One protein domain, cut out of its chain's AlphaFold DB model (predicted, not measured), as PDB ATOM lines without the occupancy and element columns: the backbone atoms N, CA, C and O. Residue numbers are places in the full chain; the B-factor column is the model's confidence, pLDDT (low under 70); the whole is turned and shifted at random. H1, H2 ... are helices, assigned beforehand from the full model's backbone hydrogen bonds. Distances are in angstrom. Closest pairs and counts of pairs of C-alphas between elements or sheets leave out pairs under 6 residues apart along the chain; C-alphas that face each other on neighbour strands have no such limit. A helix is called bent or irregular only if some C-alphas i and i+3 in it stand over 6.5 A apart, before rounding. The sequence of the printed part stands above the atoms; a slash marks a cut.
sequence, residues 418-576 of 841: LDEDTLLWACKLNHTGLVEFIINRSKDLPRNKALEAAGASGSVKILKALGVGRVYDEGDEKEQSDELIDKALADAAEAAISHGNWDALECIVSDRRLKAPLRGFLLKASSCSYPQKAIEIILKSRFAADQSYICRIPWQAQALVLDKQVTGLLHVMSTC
ATOM      1  N   LEU A 418     200.721 138.440 114.899       96.44
ATOM      2  CA  LEU A 418     199.266 138.569 114.955       96.44
ATOM      3  C   LEU A 418     198.900 139.319 116.245       96.44
ATOM      4  O   LEU A 418     199.375 138.946 117.320       96.44
ATOM      5  N   ASP A 419     198.066 140.347 116.135       95.94
ATOM      6  CA  ASP A 419     197.564 141.132 117.261       95.94
ATOM      7  C   ASP A 419     196.075 140.857 117.537       95.94
ATOM      8  O   ASP A 419     195.394 140.120 116.811       95.94
ATOM      9  N   GLU A 420     195.565 141.426 118.632       96.44
ATOM     10  CA  GLU A 420     194.155 141.296 119.013       96.44
ATOM     11  C   GLU A 420     193.222 141.870 117.933       96.44
ATOM     12  O   GLU A 420     192.168 141.292 117.658       96.44
ATOM     13  N   ASP A 421     193.622 142.965 117.280       96.62
ATOM     14  CA  ASP A 421     192.807 143.657 116.282       96.62
ATOM     15  C   ASP A 421     192.620 142.823 115.008       96.62
ATOM     16  O   ASP A 421     191.512 142.753 114.470       96.62
ATOM     17  N   THR A 422     193.652 142.099 114.562       97.38
ATOM     18  CA  THR A 422     193.555 141.156 113.435       97.38
ATOM     19  C   THR A 422     192.480 140.102 113.702       97.38
ATOM     20  O   THR A 422     191.609 139.855 112.861       97.38
ATOM     21  N   LEU A 423     192.502 139.497 114.895       98.06
ATOM     22  CA  LEU A 423     191.509 138.500 115.294       98.06
ATOM     23  C   LEU A 423     190.112 139.126 115.420       98.06
ATOM     24  O   LEU A 423     189.126 138.533 114.968       98.06
ATOM     25  N   LEU A 424     190.024 140.330 115.989       97.50
ATOM     26  CA  LEU A 424     188.778 141.071 116.166       97.50
ATOM     27  C   LEU A 424     188.082 141.341 114.826       97.50
ATOM     28  O   LEU A 424     186.888 141.058 114.689       97.50
ATOM     29  N   TRP A 425     188.817 141.831 113.820       97.75
ATOM     30  CA  TRP A 425     188.284 142.079 112.477       97.75
ATOM     31  C   TRP A 425     187.781 140.801 111.807       97.75
ATOM     32  O   TRP A 425     186.671 140.791 111.264       97.75
ATOM     33  N   ALA A 426     188.544 139.711 111.910       98.12
ATOM     34  CA  ALA A 426     188.141 138.412 111.376       98.12
ATOM     35  C   ALA A 426     186.846 137.895 112.036       98.12
ATOM     36  O   ALA A 426     185.949 137.399 111.347       98.12
ATOM     37  N   CYS A 427     186.702 138.060 113.358       97.88
ATOM     38  CA  CYS A 427     185.509 137.641 114.105       97.88
ATOM     39  C   CYS A 427     184.277 138.488 113.770       97.88
ATOM     40  O   CYS A 427     183.191 137.947 113.532       97.88
ATOM     41  N   LYS A 428     184.452 139.812 113.714       97.38
ATOM     42  CA  LYS A 428     183.379 140.776 113.438       97.38
ATOM     43  C   LYS A 428     182.758 140.569 112.057       97.38
ATOM     44  O   LYS A 428     181.551 140.726 111.904       97.38
ATOM     45  N   LEU A 429     183.573 140.197 111.071       97.12
ATOM     46  CA  LEU A 429     183.146 139.984 109.684       97.12
ATOM     47  C   LEU A 429     182.901 138.508 109.340       97.12
ATOM     48  O   LEU A 429     182.654 138.174 108.185       97.12
ATOM     49  N   ASN A 430     182.883 137.635 110.352       97.38
ATOM     50  CA  ASN A 430     182.542 136.220 110.236       97.38
ATOM     51  C   ASN A 430     183.474 135.390 109.319       97.38
ATOM     52  O   ASN A 430     183.062 134.408 108.693       97.38
ATOM     53  N   HIS A 431     184.763 135.730 109.268       98.00
ATOM     54  CA  HIS A 431     185.758 135.029 108.447       98.00
ATOM     55  C   HIS A 431     186.308 133.788 109.155       98.00
ATOM     56  O   HIS A 431     187.447 133.758 109.614       98.00
ATOM     57  N   THR A 432     185.481 132.742 109.246       97.50
ATOM     58  CA  THR A 432     185.762 131.540 110.063       97.50
ATOM     59  C   THR A 432     187.114 130.886 109.742       97.50
ATOM     60  O   THR A 432     187.874 130.600 110.660       97.50
ATOM     61  N   GLY A 433     187.447 130.697 108.457       97.69
ATOM     62  CA  GLY A 433     188.706 130.047 108.064       97.69
ATOM     63  C   GLY A 433     189.948 130.833 108.492       97.69
ATOM     64  O   GLY A 433     190.957 130.242 108.870       97.69
ATOM     65  N   LEU A 434     189.858 132.165 108.512       97.75
ATOM     66  CA  LEU A 434     190.951 132.993 108.999       97.75
ATOM     67  C   LEU A 434     191.040 132.984 110.525       97.75
ATOM     68  O   LEU A 434     192.140 132.944 111.064       97.75
ATOM     69  N   VAL A 435     189.908 132.987 111.232       98.06
ATOM     70  CA  VAL A 435     189.909 132.860 112.696       98.06
ATOM     71  C   VAL A 435     190.579 131.553 113.128       98.06
ATOM     72  O   VAL A 435     191.419 131.566 114.025       98.06
ATOM     73  N   GLU A 436     190.253 130.435 112.476       97.50
ATOM     74  CA  GLU A 436     190.895 129.142 112.741       97.50
ATOM     75  C   GLU A 436     192.407 129.201 112.488       97.50
ATOM     76  O   GLU A 436     193.185 128.756 113.333       97.50
ATOM     77  N   PHE A 437     192.830 129.811 111.377       97.62
ATOM     78  CA  PHE A 437     194.244 130.042 111.080       97.62
ATOM     79  C   PHE A 437     194.944 130.869 112.176       97.62
ATOM     80  O   PHE A 437     195.970 130.436 112.705       97.62
ATOM     81  N   ILE A 438     194.366 132.006 112.581       97.25
ATOM     82  CA  ILE A 438     194.929 132.906 113.602       97.25
ATOM     83  C   ILE A 438     195.066 132.191 114.954       97.25
ATOM     84  O   ILE A 438     196.128 132.251 115.572       97.25
ATOM     85  N   ILE A 439     194.028 131.480 115.407       96.50
ATOM     86  CA  ILE A 439     194.035 130.764 116.696       96.50
ATOM     87  C   ILE A 439     195.055 129.619 116.691       96.50
ATOM     88  O   ILE A 439     195.714 129.374 117.703       96.50
ATOM     89  N   ASN A 440     195.197 128.919 115.563       96.38
ATOM     90  CA  ASN A 440     196.172 127.839 115.424       96.38
ATOM     91  C   ASN A 440     197.613 128.366 115.408       96.38
ATOM     92  O   ASN A 440     198.508 127.700 115.933       96.38
ATOM     93  N   ARG A 441     197.842 129.552 114.827       96.19
ATOM     94  CA  ARG A 441     199.167 130.180 114.743       96.19
ATOM     95  C   ARG A 441     199.585 130.848 116.056       96.19
ATOM     96  O   ARG A 441     200.747 130.730 116.432       96.19
ATOM     97  N   SER A 442     198.648 131.480 116.766       94.81
ATOM     98  CA  SER A 442     198.915 132.255 117.983       94.81
ATOM     99  C   SER A 442     198.042 131.809 119.154       94.81
ATOM    100  O   SER A 442     196.928 132.294 119.357       94.81
ATOM    101  N   LYS A 443     198.585 130.903 119.975       92.25
ATOM    102  CA  LYS A 443     197.887 130.364 121.154       92.25
ATOM    103  C   LYS A 443     197.638 131.415 122.239       92.25
ATOM    104  O   LYS A 443     196.605 131.339 122.902       92.25
ATOM    105  N   ASP A 444     198.540 132.390 122.357       93.06
ATOM    106  CA  ASP A 444     198.578 133.373 123.448       93.06
ATOM    107  C   ASP A 444     197.786 134.663 123.158       93.06
ATOM    108  O   ASP A 444     197.790 135.589 123.970       93.06
ATOM    109  N   LEU A 445     197.090 134.749 122.015       94.81
ATOM    110  CA  LEU A 445     196.280 135.924 121.689       94.81
ATOM    111  C   LEU A 445     195.107 136.088 122.668       94.81
ATOM    112  O   LEU A 445     194.368 135.120 122.896       94.81
ATOM    113  N   PRO A 446     194.869 137.301 123.204       95.31
ATOM    114  CA  PRO A 446     193.685 137.575 124.006       95.31
ATOM    115  C   PRO A 446     192.427 137.391 123.151       95.31
ATOM    116  O   PRO A 446     192.330 137.885 122.029       95.31
ATOM    117  N   ARG A 447     191.447 136.651 123.681       95.38
ATOM    118  CA  ARG A 447     190.224 136.273 122.947       95.38
ATOM    119  C   ARG A 447     188.987 137.043 123.390       95.38
ATOM    120  O   ARG A 447     187.918 136.821 122.837       95.38
ATOM    121  N   ASN A 448     189.113 137.944 124.361       95.38
ATOM    122  CA  ASN A 448     187.965 138.557 125.030       95.38
ATOM    123  C   ASN A 448     187.128 139.404 124.060       95.38
ATOM    124  O   ASN A 448     185.947 139.126 123.865       95.38
ATOM    125  N   LYS A 449     187.757 140.359 123.360       96.44
ATOM    126  CA  LYS A 449     187.066 141.172 122.344       96.44
ATOM    127  C   LYS A 449     186.621 140.343 121.137       96.44
ATOM    128  O   LYS A 449     185.584 140.611 120.537       96.44
ATOM    129  N   ALA A 450     187.393 139.316 120.783       97.06
ATOM    130  CA  ALA A 450     187.059 138.404 119.695       97.06
ATOM    131  C   ALA A 450     185.786 137.588 119.992       97.06
ATOM    132  O   ALA A 450     184.944 137.429 119.110       97.06
ATOM    133  N   LEU A 451     185.613 137.123 121.237       97.44
ATOM    134  CA  LEU A 451     184.404 136.442 121.712       97.44
ATOM    135  C   LEU A 451     183.190 137.371 121.666       97.44
ATOM    136  O   LEU A 451     182.147 136.971 121.151       97.44
ATOM    137  N   GLU A 452     183.339 138.612 122.134       97.50
ATOM    138  CA  GLU A 452     182.284 139.626 122.050       97.50
ATOM    139  C   GLU A 452     181.856 139.866 120.593       97.50
ATOM    140  O   GLU A 452     180.672 139.768 120.257       97.50
ATOM    141  N   ALA A 453     182.824 140.085 119.697       97.62
ATOM    142  CA  ALA A 453     182.568 140.288 118.274       97.62
ATOM    143  C   ALA A 453     181.949 139.059 117.593       97.62
ATOM    144  O   ALA A 453     181.098 139.214 116.717       97.62
ATOM    145  N   ALA A 454     182.328 137.845 117.998       97.75
ATOM    146  CA  ALA A 454     181.730 136.607 117.508       97.75
ATOM    147  C   ALA A 454     180.276 136.430 117.989       97.75
ATOM    148  O   ALA A 454     179.420 135.973 117.228       97.75
ATOM    149  N   GLY A 455     179.976 136.835 119.228       97.44
ATOM    150  CA  GLY A 455     178.610 136.905 119.752       97.44
ATOM    151  C   GLY A 455     177.758 137.921 118.987       97.44
ATOM    152  O   GLY A 455     176.638 137.611 118.567       97.44
ATOM    153  N   ALA A 456     178.315 139.105 118.716       97.50
ATOM    154  CA  ALA A 456     177.676 140.155 117.920       97.50
ATOM    155  C   ALA A 456     177.465 139.765 116.446       97.50
ATOM    156  O   ALA A 456     176.451 140.139 115.858       97.50
ATOM    157  N   SER A 457     178.380 138.999 115.843       96.88
ATOM    158  CA  SER A 457     178.240 138.510 114.462       96.88
ATOM    159  C   SER A 457     177.347 137.272 114.345       96.88
ATOM    160  O   SER A 457     176.911 136.924 113.248       96.88
ATOM    161  N   GLY A 458     177.059 136.608 115.468       97.31
ATOM    162  CA  GLY A 458     176.190 135.435 115.530       97.31
ATOM    163  C   GLY A 458     176.850 134.147 115.043       97.31
ATOM    164  O   GLY A 458     176.167 133.155 114.782       97.31
ATOM    165  N   SER A 459     178.176 134.137 114.912       97.19
ATOM    166  CA  SER A 459     178.896 133.009 114.330       97.19
ATOM    167  C   SER A 459     179.222 131.926 115.355       97.19
ATOM    168  O   SER A 459     180.264 131.934 116.012       97.19
ATOM    169  N   VAL A 460     178.354 130.914 115.429       97.50
ATOM    170  CA  VAL A 460     178.556 129.720 116.269       97.50
ATOM    171  C   VAL A 460     179.868 128.995 115.939       97.50
ATOM    172  O   VAL A 460     180.520 128.462 116.833       97.50
ATOM    173  N   LYS A 461     180.286 128.979 114.664       97.69
ATOM    174  CA  LYS A 461     181.551 128.347 114.256       97.69
ATOM    175  C   LYS A 461     182.759 129.068 114.852       97.69
ATOM    176  O   LYS A 461     183.635 128.413 115.406       97.69
ATOM    177  N   ILE A 462     182.764 130.400 114.801       97.81
ATOM    178  CA  ILE A 462     183.837 131.227 115.369       97.81
ATOM    179  C   ILE A 462     183.866 131.106 116.890       97.81
ATOM    180  O   ILE A 462     184.939 130.926 117.454       97.81
ATOM    181  N   LEU A 463     182.707 131.109 117.557       97.50
ATOM    182  CA  LEU A 463     182.632 130.877 119.004       97.50
ATOM    183  C   LEU A 463     183.274 129.532 119.385       97.50
ATOM    184  O   LEU A 463     184.134 129.481 120.265       97.50
ATOM    185  N   LYS A 464     182.948 128.452 118.666       96.88
ATOM    186  CA  LYS A 464     183.568 127.131 118.878       96.88
ATOM    187  C   LYS A 464     185.073 127.122 118.589       96.88
ATOM    188  O   LYS A 464     185.836 126.486 119.324       96.88
ATOM    189  N   ALA A 465     185.514 127.838 117.554       96.19
ATOM    190  CA  ALA A 465     186.932 127.994 117.230       96.19
ATOM    191  C   ALA A 465     187.691 128.722 118.354       96.19
ATOM    192  O   ALA A 465     188.743 128.246 118.778       96.19
ATOM    193  N   LEU A 466     187.109 129.793 118.910       95.94
ATOM    194  CA  LEU A 466     187.641 130.558 120.049       95.94
ATOM    195  C   LEU A 466     187.685 129.759 121.359       95.94
ATOM    196  O   LEU A 466     188.373 130.158 122.301       95.94
ATOM    197  N   GLY A 467     187.024 128.601 121.394       94.56
ATOM    198  CA  GLY A 467     187.053 127.658 122.503       94.56
ATOM    199  C   GLY A 467     185.736 127.558 123.262       94.56
ATOM    200  O   GLY A 467     185.705 126.862 124.270       94.56
ATOM    201  N   VAL A 468     184.660 128.217 122.819       93.00
ATOM    202  CA  VAL A 468     183.330 128.080 123.436       93.00
ATOM    203  C   VAL A 468     182.820 126.649 123.252       93.00
ATOM    204  O   VAL A 468     182.814 126.112 122.143       93.00
ATOM    205  N   GLY A 469     182.413 126.015 124.347       88.06
ATOM    206  CA  GLY A 469     181.943 124.633 124.387       88.06
ATOM    207  C   GLY A 469     183.050 123.575 124.357       88.06
ATOM    208  O   GLY A 469     182.732 122.387 124.320       88.06
ATOM    209  N   ARG A 470     184.336 123.960 124.381       87.62
ATOM    210  CA  ARG A 470     185.416 122.986 124.587       87.62
ATOM    211  C   ARG A 470     185.427 122.557 126.050       87.62
ATOM    212  O   ARG A 470     185.471 123.394 126.949       87.62
ATOM    213  N   VAL A 471     185.384 121.248 126.274       79.00
ATOM    214  CA  VAL A 471     185.727 120.657 127.567       79.00
ATOM    215  C   VAL A 471     187.244 120.760 127.661       79.00
ATOM    216  O   VAL A 471     187.941 120.157 126.851       79.00
ATOM    217  N   TYR A 472     187.741 121.609 128.556       71.69
ATOM    218  CA  TYR A 472     189.163 121.624 128.873       71.69
ATOM    219  C   TYR A 472     189.409 120.398 129.740       71.69
ATOM    220  O   TYR A 472     188.750 120.242 130.770       71.69
ATOM    221  N   ASP A 473     190.294 119.513 129.291       74.06
ATOM    222  CA  ASP A 473     190.803 118.460 130.159       74.06
ATOM    223  C   ASP A 473     191.501 119.155 131.336       74.06
ATOM    224  O   ASP A 473     192.251 120.111 131.130       74.06
ATOM    225  N   GLU A 474     191.233 118.702 132.565       63.72
ATOM    226  CA  GLU A 474     191.634 119.331 133.843       63.72
ATOM    227  C   GLU A 474     193.162 119.535 134.016       63.72
ATOM    228  O   GLU A 474     193.609 119.975 135.066       63.72
ATOM    229  N   GLY A 475     193.984 119.229 133.005       73.44
ATOM    230  CA  GLY A 475     195.438 119.405 133.000       73.44
ATOM    231  C   GLY A 475     195.984 120.569 132.156       73.44
ATOM    232  O   GLY A 475     197.178 120.844 132.256       73.44
ATOM    233  N   ASP A 476     195.171 121.266 131.351       60.97
ATOM    234  CA  ASP A 476     195.612 122.409 130.514       60.97
ATOM    235  C   ASP A 476     195.556 123.758 131.277       60.97
ATOM    236  O   ASP A 476     195.199 124.809 130.735       60.97
ATOM    237  N   GLU A 477     195.922 123.733 132.564       47.62
ATOM    238  CA  GLU A 477     195.952 124.876 133.486       47.62
ATOM    239  C   GLU A 477     197.072 125.873 133.136       47.62
ATOM    240  O   GLU A 477     198.082 126.013 133.823       47.62
ATOM    241  N   LYS A 478     196.886 126.633 132.058       56.19
ATOM    242  CA  LYS A 478     197.452 127.981 131.971       56.19
ATOM    243  C   LYS A 478     196.340 128.988 132.195       56.19
ATOM    244  O   LYS A 478     195.724 129.466 131.251       56.19
ATOM    245  N   GLU A 479     196.103 129.221 133.482       53.62
ATOM    246  CA  GLU A 479     195.751 130.442 134.224       53.62
ATOM    247  C   GLU A 479     195.516 131.772 133.457       53.62
ATOM    248  O   GLU A 479     195.851 132.849 133.944       53.62
ATOM    249  N   GLN A 480     194.877 131.782 132.283       57.88
ATOM    250  CA  GLN A 480     193.987 132.905 132.000       57.88
ATOM    251  C   GLN A 480     192.887 132.789 133.039       57.88
ATOM    252  O   GLN A 480     192.165 131.793 133.044       57.88
ATOM    253  N   SER A 481     192.850 133.742 133.973       77.19
ATOM    254  CA  SER A 481     191.979 133.649 135.136       77.19
ATOM    255  C   SER A 481     190.568 133.297 134.679       77.19
ATOM    256  O   SER A 481     190.018 133.937 133.780       77.19
ATOM    257  N   ASP A 482     189.986 132.260 135.280       83.69
ATOM    258  CA  ASP A 482     188.602 131.841 135.037       83.69
ATOM    259  C   ASP A 482     187.634 133.036 135.015       83.69
ATOM    260  O   ASP A 482     186.647 133.036 134.287       83.69
ATOM    261  N   GLU A 483     187.946 134.075 135.791       88.88
ATOM    262  CA  GLU A 483     187.233 135.347 135.847       88.88
ATOM    263  C   GLU A 483     187.254 136.134 134.522       88.88
ATOM    264  O   GLU A 483     186.227 136.681 134.121       88.88
ATOM    265  N   LEU A 484     188.384 136.180 133.804       89.12
ATOM    266  CA  LEU A 484     188.471 136.840 132.495       89.12
ATOM    267  C   LEU A 484     187.668 136.089 131.435       89.12
ATOM    268  O   LEU A 484     186.995 136.724 130.622       89.12
ATOM    269  N   ILE A 485     187.711 134.754 131.458       90.44
ATOM    270  CA  ILE A 485     186.927 133.918 130.543       90.44
ATOM    271  C   ILE A 485     185.436 134.071 130.848       90.44
ATOM    272  O   ILE A 485     184.645 134.258 129.926       90.44
ATOM    273  N   ASP A 486     185.047 134.042 132.125       92.75
ATOM    274  CA  ASP A 486     183.658 134.228 132.544       92.75
ATOM    275  C   ASP A 486     183.112 135.589 132.101       92.75
ATOM    276  O   ASP A 486     182.045 135.672 131.490       92.75
ATOM    277  N   LYS A 487     183.889 136.654 132.326       94.44
ATOM    278  CA  LYS A 487     183.540 137.998 131.869       94.44
ATOM    279  C   LYS A 487     183.420 138.065 130.345       94.44
ATOM    280  O   LYS A 487     182.423 138.572 129.847       94.44
ATOM    281  N   ALA A 488     184.373 137.503 129.601       94.50
ATOM    282  CA  ALA A 488     184.331 137.502 128.138       94.50
ATOM    283  C   ALA A 488     183.132 136.721 127.575       94.50
ATOM    284  O   ALA A 488     182.506 137.156 126.607       94.50
ATOM    285  N   LEU A 489     182.776 135.583 128.181       95.62
ATOM    286  CA  LEU A 489     181.575 134.831 127.812       95.62
ATOM    287  C   LEU A 489     180.303 135.621 128.152       95.62
ATOM    288  O   LEU A 489     179.338 135.579 127.387       95.62
ATOM    289  N   ALA A 490     180.295 136.360 129.265       95.50
ATOM    290  CA  ALA A 490     179.178 137.222 129.626       95.50
ATOM    291  C   ALA A 490     178.992 138.379 128.637       95.50
ATOM    292  O   ALA A 490     177.882 138.577 128.135       95.50
ATOM    293  N   ASP A 491     180.076 139.069 128.287       95.88
ATOM    294  CA  ASP A 491     180.074 140.155 127.308       95.88
ATOM    295  C   ASP A 491     179.626 139.633 125.924       95.88
ATOM    296  O   ASP A 491     178.776 140.232 125.261       95.88
ATOM    297  N   ALA A 492     180.079 138.439 125.520       96.38
ATOM    298  CA  ALA A 492     179.642 137.785 124.285       96.38
ATOM    299  C   ALA A 492     178.152 137.402 124.284       96.38
ATOM    300  O   ALA A 492     177.474 137.560 123.264       96.38
ATOM    301  N   ALA A 493     177.617 136.912 125.407       96.56
ATOM    302  CA  ALA A 493     176.192 136.613 125.536       96.56
ATOM    303  C   ALA A 493     175.345 137.891 125.472       96.56
ATOM    304  O   ALA A 493     174.306 137.913 124.807       96.56
ATOM    305  N   GLU A 494     175.790 138.974 126.114       96.38
ATOM    306  CA  GLU A 494     175.140 140.283 126.028       96.38
ATOM    307  C   GLU A 494     175.151 140.830 124.593       96.38
ATOM    308  O   GLU A 494     174.117 141.307 124.102       96.38
ATOM    309  N   ALA A 495     176.275 140.697 123.889       96.62
ATOM    310  CA  ALA A 495     176.393 141.061 122.483       96.62
ATOM    311  C   ALA A 495     175.436 140.240 121.602       96.62
ATOM    312  O   ALA A 495     174.718 140.814 120.776       96.62
ATOM    313  N   ALA A 496     175.348 138.923 121.819       97.44
ATOM    314  CA  ALA A 496     174.428 138.044 121.099       97.44
ATOM    315  C   ALA A 496     172.952 138.405 121.351       97.44
ATOM    316  O   ALA A 496     172.166 138.469 120.405       97.44
ATOM    317  N   ILE A 497     172.573 138.713 122.599       96.62
ATOM    318  CA  ILE A 497     171.218 139.176 122.958       96.62
ATOM    319  C   ILE A 497     170.892 140.494 122.252       96.62
ATOM    320  O   ILE A 497     169.797 140.646 121.705       96.62
ATOM    321  N   SER A 498     171.834 141.438 122.256       96.00
ATOM    322  CA  SER A 498     171.641 142.780 121.698       96.00
ATOM    323  C   SER A 498     171.459 142.761 120.177       96.00
ATOM    324  O   SER A 498     170.696 143.566 119.647       96.00
ATOM    325  N   HIS A 499     172.097 141.812 119.487       96.38
ATOM    326  CA  HIS A 499     171.985 141.637 118.034       96.38
ATOM    327  C   HIS A 499     170.915 140.609 117.620       96.38
ATOM    328  O   HIS A 499     170.648 140.446 116.433       96.38
ATOM    329  N   GLY A 500     170.271 139.927 118.575       96.75
ATOM    330  CA  GLY A 500     169.272 138.892 118.292       96.75
ATOM    331  C   GLY A 500     169.858 137.599 117.708       96.75
ATOM    332  O   GLY A 500     169.161 136.877 116.993       96.75
ATOM    333  N   ASN A 501     171.120 137.290 118.012       97.56
ATOM    334  CA  ASN A 501     171.823 136.097 117.538       97.56
ATOM    335  C   ASN A 501     171.587 134.909 118.474       97.56
ATOM    336  O   ASN A 501     172.419 134.552 119.309       97.56
ATOM    337  N   TRP A 502     170.419 134.296 118.336       96.69
ATOM    338  CA  TRP A 502     169.931 133.256 119.242       96.69
ATOM    339  C   TRP A 502     170.799 131.995 119.281       96.69
ATOM    340  O   TRP A 502     171.050 131.481 120.366       96.69
ATOM    341  N   ASP A 503     171.307 131.540 118.136       97.25
ATOM    342  CA  ASP A 503     172.127 130.322 118.063       97.25
ATOM    343  C   ASP A 503     173.504 130.539 118.717       97.25
ATOM    344  O   ASP A 503     174.051 129.652 119.375       97.25
ATOM    345  N   ALA A 504     174.053 131.752 118.584       97.00
ATOM    346  CA  ALA A 504     175.264 132.164 119.288       97.00
ATOM    347  C   ALA A 504     175.025 132.235 120.799       97.00
ATOM    348  O   ALA A 504     175.835 131.718 121.565       97.00
ATOM    349  N   LEU A 505     173.893 132.804 121.230       97.25
ATOM    350  CA  LEU A 505     173.508 132.833 122.639       97.25
ATOM    351  C   LEU A 505     173.369 131.419 123.218       97.25
ATOM    352  O   LEU A 505     173.906 131.151 124.288       97.25
ATOM    353  N   GLU A 506     172.694 130.508 122.516       96.75
ATOM    354  CA  GLU A 506     172.561 129.109 122.936       96.75
ATOM    355  C   GLU A 506     173.934 128.434 123.064       96.75
ATOM    356  O   GLU A 506     174.210 127.778 124.070       96.75
ATOM    357  N   CYS A 507     174.832 128.666 122.101       96.38
ATOM    358  CA  CYS A 507     176.204 128.164 122.149       96.38
ATOM    359  C   CYS A 507     176.986 128.699 123.361       96.38
ATOM    360  O   CYS A 507     177.699 127.929 124.003       96.38
ATOM    361  N   ILE A 508     176.862 129.993 123.677       96.31
ATOM    362  CA  ILE A 508     177.580 130.638 124.788       96.31
ATOM    363  C   ILE A 508     177.026 130.182 126.140       96.31
ATOM    364  O   ILE A 508     177.791 129.833 127.034       96.31
ATOM    365  N   VAL A 509     175.701 130.145 126.305       95.62
ATOM    366  CA  VAL A 509     175.073 129.782 127.590       95.62
ATOM    367  C   VAL A 509     175.214 128.286 127.890       95.62
ATOM    368  O   VAL A 509     175.190 127.895 129.058       95.62
ATOM    369  N   SER A 510     175.401 127.459 126.861       94.88
ATOM    370  CA  SER A 510     175.726 126.037 127.016       94.88
ATOM    371  C   SER A 510     177.170 125.788 127.475       94.88
ATOM    372  O   SER A 510     177.508 124.656 127.827       94.88
ATOM    373  N   ASP A 511     178.035 126.809 127.485       94.94
ATOM    374  CA  ASP A 511     179.404 126.680 127.978       94.94
ATOM    375  C   ASP A 511     179.424 126.553 129.508       94.94
ATOM    376  O   ASP A 511     178.936 127.416 130.243       94.94
ATOM    377  N   ARG A 512     180.022 125.463 130.005       92.50
ATOM    378  CA  ARG A 512     180.100 125.163 131.442       92.50
ATOM    379  C   ARG A 512     180.950 126.165 132.222       92.50
ATOM    380  O   ARG A 512     180.773 126.272 133.432       92.50
ATOM    381  N   ARG A 513     181.855 126.886 131.556       91.00
ATOM    382  CA  ARG A 513     182.754 127.860 132.196       91.00
ATOM    383  C   ARG A 513     182.076 129.181 132.508       91.00
ATOM    384  O   ARG A 513     182.594 129.929 133.327       91.00
ATOM    385  N   LEU A 514     180.929 129.467 131.891       91.69
ATOM    386  CA  LEU A 514     180.153 130.647 132.237       91.69
ATOM    387  C   LEU A 514     179.653 130.462 133.686       91.69
ATOM    388  O   LEU A 514     178.748 129.670 133.957       91.69
ATOM    389  N   LYS A 515     180.263 131.165 134.634       90.56
ATOM    390  CA  LYS A 515     179.905 131.240 136.060       90.56
ATOM    391  C   LYS A 515     179.046 132.478 136.351       90.56
ATOM    392  O   LYS A 515     178.391 132.532 137.394       90.56
ATOM    393  N   ALA A 516     178.993 133.428 135.415       87.12
ATOM    394  CA  ALA A 516     178.304 134.693 135.560       87.12
ATOM    395  C   ALA A 516     176.836 134.492 135.977       87.12
ATOM    396  O   ALA A 516     176.125 133.631 135.435       87.12
ATOM    397  N   PRO A 517     176.343 135.288 136.941       84.31
ATOM    398  CA  PRO A 517     175.015 135.104 137.489       84.31
ATOM    399  C   PRO A 517     173.942 135.326 136.418       84.31
ATOM    400  O   PRO A 517     173.803 136.414 135.860       84.31
ATOM    401  N   LEU A 518     173.095 134.307 136.236       81.81
ATOM    402  CA  LEU A 518     171.901 134.291 135.376       81.81
ATOM    403  C   LEU A 518     171.058 135.574 135.437       81.81
ATOM    404  O   LEU A 518     170.453 135.977 134.445       81.81
ATOM    405  N   ARG A 519     171.024 136.232 136.600       83.94
ATOM    406  CA  ARG A 519     170.279 137.476 136.819       83.94
ATOM    407  C   ARG A 519     170.681 138.586 135.841       83.94
ATOM    408  O   ARG A 519     169.791 139.293 135.376       83.94
ATOM    409  N   GLY A 520     171.971 138.729 135.522       88.75
ATOM    410  CA  GLY A 520     172.453 139.746 134.580       88.75
ATOM    411  C   GLY A 520     171.897 139.521 133.174       88.75
ATOM    412  O   GLY A 520     171.258 140.409 132.607       88.75
ATOM    413  N   PHE A 521     172.021 138.291 132.668       90.44
ATOM    414  CA  PHE A 521     171.502 137.919 131.350       90.44
ATOM    415  C   PHE A 521     169.988 138.045 131.256       90.44
ATOM    416  O   PHE A 521     169.493 138.554 130.259       90.44
ATOM    417  N   LEU A 522     169.244 137.629 132.286       91.94
ATOM    418  CA  LEU A 522     167.783 137.728 132.292       91.94
ATOM    419  C   LEU A 522     167.301 139.185 132.277       91.94
ATOM    420  O   LEU A 522     166.345 139.502 131.570       91.94
ATOM    421  N   LEU A 523     167.970 140.080 133.012       90.25
ATOM    422  CA  LEU A 523     167.658 141.511 132.979       90.25
ATOM    423  C   LEU A 523     167.920 142.093 131.587       90.25
ATOM    424  O   LEU A 523     167.047 142.765 131.039       90.25
ATOM    425  N   LYS A 524     169.063 141.779 130.968       91.25
ATOM    426  CA  LYS A 524     169.356 142.255 129.611       91.25
ATOM    427  C   LYS A 524     168.407 141.657 128.571       91.25
ATOM    428  O   LYS A 524     167.857 142.389 127.751       91.25
ATOM    429  N   ALA A 525     168.138 140.358 128.659       92.75
ATOM    430  CA  ALA A 525     167.167 139.654 127.829       92.75
ATOM    431  C   ALA A 525     165.777 140.291 127.924       92.75
ATOM    432  O   ALA A 525     165.129 140.466 126.902       92.75
ATOM    433  N   SER A 526     165.341 140.724 129.111       92.00
ATOM    434  CA  SER A 526     164.044 141.398 129.272       92.00
ATOM    435  C   SER A 526     163.937 142.732 128.519       92.00
ATOM    436  O   SER A 526     162.831 143.164 128.204       92.00
ATOM    437  N   SER A 527     165.076 143.358 128.201       92.31
ATOM    438  CA  SER A 527     165.155 144.621 127.456       92.31
ATOM    439  C   SER A 527     165.372 144.458 125.945       92.31
ATOM    440  O   SER A 527     165.314 145.450 125.221       92.31
ATOM    441  N   CYS A 528     165.630 143.242 125.447       93.62
ATOM    442  CA  CYS A 528     165.862 143.017 124.019       93.62
ATOM    443  C   CYS A 528     164.544 142.991 123.225       93.62
ATOM    444  O   CYS A 528     163.457 142.898 123.792       93.62
ATOM    445  N   SER A 529     164.617 143.047 121.891       92.50
ATOM    446  CA  SER A 529     163.420 143.050 121.030       92.50
ATOM    447  C   SER A 529     162.589 141.759 121.100       92.50
ATOM    448  O   SER A 529     161.415 141.771 120.737       92.50
ATOM    449  N   TYR A 530     163.177 140.652 121.571       94.00
ATOM    450  CA  TYR A 530     162.530 139.338 121.683       94.00
ATOM    451  C   TYR A 530     162.823 138.690 123.047       94.00
ATOM    452  O   TYR A 530     163.500 137.658 123.119       94.00
ATOM    453  N   PRO A 531     162.295 139.266 124.142       93.88
ATOM    454  CA  PRO A 531     162.667 138.868 125.496       93.88
ATOM    455  C   PRO A 531     162.279 137.419 125.799       93.88
ATOM    456  O   PRO A 531     163.021 136.709 126.467       93.88
ATOM    457  N   GLN A 532     161.161 136.941 125.245       95.25
ATOM    458  CA  GLN A 532     160.687 135.566 125.432       95.25
ATOM    459  C   GLN A 532     161.681 134.532 124.894       95.25
ATOM    460  O   GLN A 532     162.027 133.600 125.610       95.25
ATOM    461  N   LYS A 533     162.191 134.729 123.670       95.69
ATOM    462  CA  LYS A 533     163.134 133.795 123.040       95.69
ATOM    463  C   LYS A 533     164.486 133.797 123.754       95.69
ATOM    464  O   LYS A 533     165.053 132.738 123.999       95.69
ATOM    465  N   ALA A 534     164.971 134.979 124.135       95.94
ATOM    466  CA  ALA A 534     166.199 135.124 124.910       95.94
ATOM    467  C   ALA A 534     166.103 134.392 126.261       95.94
ATOM    468  O   ALA A 534     166.969 133.586 126.594       95.94
ATOM    469  N   ILE A 535     165.021 134.632 127.012       95.50
ATOM    470  CA  ILE A 535     164.770 133.990 128.308       95.50
ATOM    471  C   ILE A 535     164.625 132.474 128.140       95.50
ATOM    472  O   ILE A 535     165.221 131.724 128.907       95.50
ATOM    473  N   GLU A 536     163.886 132.010 127.132       95.62
ATOM    474  CA  GLU A 536     163.708 130.584 126.850       95.62
ATOM    475  C   GLU A 536     165.048 129.872 126.615       95.62
ATOM    476  O   GLU A 536     165.294 128.832 127.224       95.62
ATOM    477  N   ILE A 537     165.934 130.445 125.794       96.06
ATOM    478  CA  ILE A 537     167.264 129.883 125.506       96.06
ATOM    479  C   ILE A 537     168.129 129.846 126.765       96.06
ATOM    480  O   ILE A 537     168.735 128.814 127.067       96.06
ATOM    481  N   ILE A 538     168.159 130.953 127.517       94.62
ATOM    482  CA  ILE A 538     168.938 131.062 128.755       94.62
ATOM    483  C   ILE A 538     168.497 129.988 129.756       94.62
ATOM    484  O   ILE A 538     169.330 129.301 130.351       94.62
ATOM    485  N   LEU A 539     167.184 129.820 129.916       93.31
ATOM    486  CA  LEU A 539     166.611 128.853 130.839       93.31
ATOM    487  C   LEU A 539     166.839 127.415 130.373       93.31
ATOM    488  O   LEU A 539     167.347 126.618 131.154       93.31
ATOM    489  N   LYS A 540     166.543 127.075 129.113       93.31
ATOM    490  CA  LYS A 540     166.747 125.714 128.582       93.31
ATOM    491  C   LYS A 540     168.197 125.251 128.720       93.31
ATOM    492  O   LYS A 540     168.437 124.143 129.194       93.31
ATOM    493  N   SER A 541     169.145 126.117 128.368       89.50
ATOM    494  CA  SER A 541     170.574 125.785 128.366       89.50
ATOM    495  C   SER A 541     171.116 125.563 129.783       89.50
ATOM    496  O   SER A 541     171.888 124.635 130.013       89.50
ATOM    497  N   ARG A 542     170.686 126.369 130.769       81.81
ATOM    498  CA  ARG A 542     171.151 126.226 132.162       81.81
ATOM    499  C   ARG A 542     170.382 125.210 132.985       81.81
ATOM    500  O   ARG A 542     170.994 124.561 133.825       81.81
ATOM    501  N   PHE A 543     169.091 125.009 132.733       74.88
ATOM    502  CA  PHE A 543     168.337 123.954 133.412       74.88
ATOM    503  C   PHE A 543     168.837 122.557 133.060       74.88
ATOM    504  O   PHE A 543     168.801 121.673 133.912       74.88
ATOM    505  N   ALA A 544     169.344 122.367 131.840       71.00
ATOM    506  CA  ALA A 544     170.020 121.130 131.471       71.00
ATOM    507  C   ALA A 544     171.320 120.903 132.271       71.00
ATOM    508  O   ALA A 544     171.740 119.760 132.427       71.00
ATOM    509  N   ALA A 545     171.947 121.971 132.776       66.00
ATOM    510  CA  ALA A 545     173.219 121.910 133.492       66.00
ATOM    511  C   ALA A 545     173.056 121.810 135.020       66.00
ATOM    512  O   ALA A 545     173.827 121.089 135.649       66.00
ATOM    513  N   ASP A 546     172.082 122.508 135.623       71.19
ATOM    514  CA  ASP A 546     171.885 122.529 137.081       71.19
ATOM    515  C   ASP A 546     170.428 122.857 137.489       71.19
ATOM    516  O   ASP A 546     169.931 123.975 137.313       71.19
ATOM    517  N   GLN A 547     169.734 121.877 138.081       64.38
ATOM    518  CA  GLN A 547     168.340 122.004 138.534       64.38
ATOM    519  C   GLN A 547     168.169 122.886 139.788       64.38
ATOM    520  O   GLN A 547     167.056 123.331 140.078       64.38
ATOM    521  N   SER A 548     169.243 123.189 140.528       67.25
ATOM    522  CA  SER A 548     169.177 123.951 141.787       67.25
ATOM    523  C   SER A 548     168.809 125.436 141.605       67.25
ATOM    524  O   SER A 548     168.379 126.103 142.551       67.25
ATOM    525  N   TYR A 549     168.894 125.963 140.378       61.97
ATOM    526  CA  TYR A 549     168.653 127.379 140.078       61.97
ATOM    527  C   TYR A 549     167.173 127.799 140.056       61.97
ATOM    528  O   TYR A 549     166.891 128.998 140.137       61.97
ATOM    529  N   ILE A 550     166.224 126.854 140.005       52.31
ATOM    530  CA  ILE A 550     164.773 127.135 139.929       52.31
ATOM    531  C   ILE A 550     164.316 128.067 141.066       52.31
ATOM    532  O   ILE A 550     163.533 128.993 140.841       52.31
ATOM    533  N   CYS A 551     164.851 127.880 142.275       51.38
ATOM    534  CA  CYS A 551     164.455 128.636 143.465       51.38
ATOM    535  C   CYS A 551     164.946 130.095 143.488       51.38
ATOM    536  O   CYS A 551     164.553 130.846 144.378       51.38
ATOM    537  N   ARG A 552     165.810 130.508 142.549       55.53
ATOM    538  CA  ARG A 552     166.451 131.839 142.544       55.53
ATOM    539  C   ARG A 552     166.003 132.743 141.392       55.53
ATOM    540  O   ARG A 552     166.497 133.864 141.270       55.53
ATOM    541  N   ILE A 553     165.079 132.286 140.546       60.75
ATOM    542  CA  ILE A 553     164.580 133.076 139.414       60.75
ATOM    543  C   ILE A 553     163.625 134.164 139.934       60.75
ATOM    544  O   ILE A 553     162.697 133.845 140.679       60.75
ATOM    545  N   PRO A 554     163.791 135.441 139.539       60.81
ATOM    546  CA  PRO A 554     162.841 136.493 139.885       60.81
ATOM    547  C   PRO A 554     161.424 136.156 139.400       60.81
ATOM    548  O   PRO A 554     161.239 135.756 138.251       60.81
ATOM    549  N   TRP A 555     160.410 136.389 140.241       58.03
ATOM    550  CA  TRP A 555     159.001 136.083 139.942       58.03
ATOM    551  C   TRP A 555     158.506 136.691 138.613       58.03
ATOM    552  O   TRP A 555     157.724 136.083 137.890       58.03
ATOM    553  N   GLN A 556     159.034 137.857 138.233       58.50
ATOM    554  CA  GLN A 556     158.732 138.522 136.960       58.50
ATOM    555  C   GLN A 556     159.191 137.709 135.736       58.50
ATOM    556  O   GLN A 556     158.476 137.652 134.739       58.50
ATOM    557  N   ALA A 557     160.346 137.039 135.812       57.88
ATOM    558  CA  ALA A 557     160.827 136.159 134.748       57.88
ATOM    559  C   ALA A 557     160.043 134.836 134.723       57.88
ATOM    560  O   ALA A 557     159.733 134.331 133.648       57.88
ATOM    561  N   GLN A 558     159.635 134.321 135.890       57.97
ATOM    562  CA  GLN A 558     158.738 133.159 135.975       57.97
ATOM    563  C   GLN A 558     157.380 133.447 135.312       57.97
ATOM    564  O   GLN A 558     156.881 132.626 134.547       57.97
ATOM    565  N   ALA A 559     156.817 134.641 135.528       56.03
ATOM    566  CA  ALA A 559     155.562 135.072 134.914       56.03
ATOM    567  C   ALA A 559     155.646 135.244 133.382       56.03
ATOM    568  O   ALA A 559     154.640 135.081 132.700       56.03
ATOM    569  N   LEU A 560     156.828 135.557 132.840       54.56
ATOM    570  CA  LEU A 560     157.082 135.678 131.396       54.56
ATOM    571  C   LEU A 560     157.253 134.321 130.688       54.56
ATOM    572  O   LEU A 560     157.012 134.235 129.485       54.56
ATOM    573  N   VAL A 561     157.673 133.287 131.424       51.94
ATOM    574  CA  VAL A 561     157.902 131.914 130.926       51.94
ATOM    575  C   VAL A 561     156.631 131.066 130.988       51.94
ATOM    576  O   VAL A 561     156.445 130.160 130.178       51.94
ATOM    577  N   LEU A 562     155.730 131.365 131.925       46.59
ATOM    578  CA  LEU A 562     154.424 130.721 132.025       46.59
ATOM    579  C   LEU A 562     153.476 131.309 130.959       46.59
ATOM    580  O   LEU A 562     152.951 132.408 131.108       46.59
ATOM    581  N   ASP A 563     153.304 130.568 129.861       51.16
ATOM    582  CA  ASP A 563     152.532 130.913 128.655       51.16
ATOM    583  C   ASP A 563     151.080 131.413 128.899       51.16
ATOM    584  O   ASP A 563     150.448 131.163 129.931       51.16
ATOM    585  N   LYS A 564     150.519 132.070 127.868       43.66
ATOM    586  CA  LYS A 564     149.176 132.674 127.732       43.66
ATOM    587  C   LYS A 564     148.008 131.814 128.218       43.66
ATOM    588  O   LYS A 564     146.956 132.367 128.544       43.66
ATOM    589  N   GLN A 565     148.154 130.489 128.262       44.00
ATOM    590  CA  GLN A 565     147.117 129.600 128.791       44.00
ATOM    591  C   GLN A 565     146.893 129.807 130.293       44.00
ATOM    592  O   GLN A 565     145.750 129.786 130.742       44.00
ATOM    593  N   VAL A 566     147.951 130.106 131.051       49.56
ATOM    594  CA  VAL A 566     147.865 130.357 132.497       49.56
ATOM    595  C   VAL A 566     147.331 131.761 132.769       49.56
ATOM    596  O   VAL A 566     146.494 131.942 133.648       49.56
ATOM    597  N   THR A 567     147.722 132.757 131.967       48.31
ATOM    598  CA  THR A 567     147.207 134.132 132.093       48.31
ATOM    599  C   THR A 567     145.725 134.224 131.721       48.31
ATOM    600  O   THR A 567     144.975 134.935 132.385       48.31
ATOM    601  N   GLY A 568     145.278 133.474 130.706       46.72
ATOM    602  CA  GLY A 568     143.861 133.351 130.355       46.72
ATOM    603  C   GLY A 568     143.045 132.673 131.457       46.72
ATOM    604  O   GLY A 568     141.978 133.169 131.815       46.72
ATOM    605  N   LEU A 569     143.573 131.600 132.059       37.66
ATOM    606  CA  LEU A 569     142.929 130.917 133.184       37.66
ATOM    607  C   LEU A 569     142.836 131.821 134.423       37.66
ATOM    608  O   LEU A 569     141.778 131.924 135.033       37.66
ATOM    609  N   LEU A 570     143.917 132.533 134.758       41.50
ATOM    610  CA  LEU A 570     143.964 133.456 135.896       41.50
ATOM    611  C   LEU A 570     143.061 134.680 135.689       41.50
ATOM    612  O   LEU A 570     142.438 135.146 136.642       41.50
ATOM    613  N   HIS A 571     142.927 135.174 134.454       46.22
ATOM    614  CA  HIS A 571     142.008 136.268 134.137       46.22
ATOM    615  C   HIS A 571     140.538 135.834 134.244       46.22
ATOM    616  O   HIS A 571     139.726 136.583 134.784       46.22
ATOM    617  N   VAL A 572     140.202 134.605 133.825       45.19
ATOM    618  CA  VAL A 572     138.867 134.002 134.015       45.19
ATOM    619  C   VAL A 572     138.575 133.764 135.501       45.19
ATOM    620  O   VAL A 572     137.502 134.111 135.984       45.19
ATOM    621  N   MET A 573     139.542 133.269 136.275       39.97
ATOM    622  CA  MET A 573     139.376 133.069 137.722       39.97
ATOM    623  C   MET A 573     139.204 134.394 138.483       39.97
ATOM    624  O   MET A 573     138.392 134.470 139.403       39.97
ATOM    625  N   SER A 574     139.902 135.455 138.058       40.28
ATOM    626  CA  SER A 574     139.771 136.805 138.623       40.28
ATOM    627  C   SER A 574     138.458 137.499 138.254       40.28
ATOM    628  O   SER A 574     137.978 138.313 139.038       40.28
ATOM    629  N   THR A 575     137.886 137.225 137.079       46.31
ATOM    630  CA  THR A 575     136.623 137.845 136.632       46.31
ATOM    631  C   THR A 575     135.386 137.075 137.095       46.31
ATOM    632  O   THR A 575     134.320 137.673 137.215       46.31
ATOM    633  N   CYS A 576     135.519 135.785 137.423       40.22
ATOM    634  CA  CYS A 576     134.413 134.946 137.894       40.22
ATOM    635  C   CYS A 576     134.282 134.838 139.426       40.22
ATOM    636  O   CYS A 576     133.349 134.192 139.892       40.22
TER     637      CYS A 576
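What this domain is: This is residues 418 to 576 of the 841 residues of the protein "Hypothetical protein" of Ditylum brightwellii (UniProt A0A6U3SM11). Four helical hairpins, H1-H2, H3-H4, H5-H6 and H7-H8, are stacked side by side like a short solenoid, with H1, H3, H5 and H7 in one layer and H2, H4, H6 and H8 in the other. Beyond the last hairpin H10 packs across H8, and H11 extends as an arm that lengthens the whole; residues 568 to 576 stick out at that end, and residues 473 to 479 of the long loop before H5 stick out from the stack. The printed part has 159 residues, of which 110 are in eleven named helices, in the order H1 to H11 along the chain; there is no named strand, and the class is all helix. The whole is only just compact, close to loose, with a radius of gyration of the C-alphas of 18.1 A and spans of 69 by 33 by 18 A.

Where its parts are: H1, residues 420 to 428, begins with C-alpha 420 at (194.155, 141.296, 119.013). H2 is residues 432 to 441, H3 448 to 457 and H4 460 to 466. H5, residues 482 to 499, is the longest at 25.7 A. H6 is residues 502 to 509, H7 518 to 527 and H8 531 to 543, 17.8 A long. H9, residues 547 to 552, is irregular, but only just: C-alphas 548 and 551 are 6.9 A apart. H10 is residues 555 to 561. H11, residues 564 to 575, is 16.2 A long and ends with C-alpha 575 at (136.623, 137.845, 136.632).

How they stand to each other: H1 and H2 form a hairpin at a shallow tilt of 24 degrees; their closest C-alphas, Ala 426 and Val 435, are 6.0 A apart. H3 touches H1, the same way at 16 degrees, with C-alphas of Leu 424 and Ala 450 closest at 4.7 A. H3 and H4 form a hairpin, closest at Ala 454 and Leu 463, C-alphas 6.0 A apart. H5 touches H3, with C-alphas of Glu 452 and Ala 492 closest at 3.9 A. H5, with residues 489 to 497 alone, forms a hairpin with H6; C-alphas of Ala 493 and Leu 505 are closest at 5.5 A. H7 and H8 form a hairpin, closest at Ala 525 and Pro 531, C-alphas 5.1 A apart. H8 touches H6 at a tilt of 36 degrees, only just steep, with C-alphas of Glu 506 and Ile 537 closest at 5.9 A. H10 touches H8 residues 532 to 536 alone, about perpendicular at 81 degrees; C-alphas of Gln 532 and Leu 560 are closest at 7.0 A. H9 touches no helix but is near H8, and H11 touches no helix. Every O i to N i+4 pair is within hydrogen-bond range in H1 to H6, H8, H10 and H11; H7 has 5 of 6, and H9 has 0 of 2, with 1 of 3 O i to N i+3 pairs.

The domain as a whole: The C-alphas of Arg 441 and Cys 576, the two farthest apart, are 68.9 A from each other. The printed part has no cut, and the link from H4 to H5, 15 residues, is long. Mean pLDDT of the printed part is 83.8; residues 474, 476 to 480, 545 and 547 to 576 are under 70.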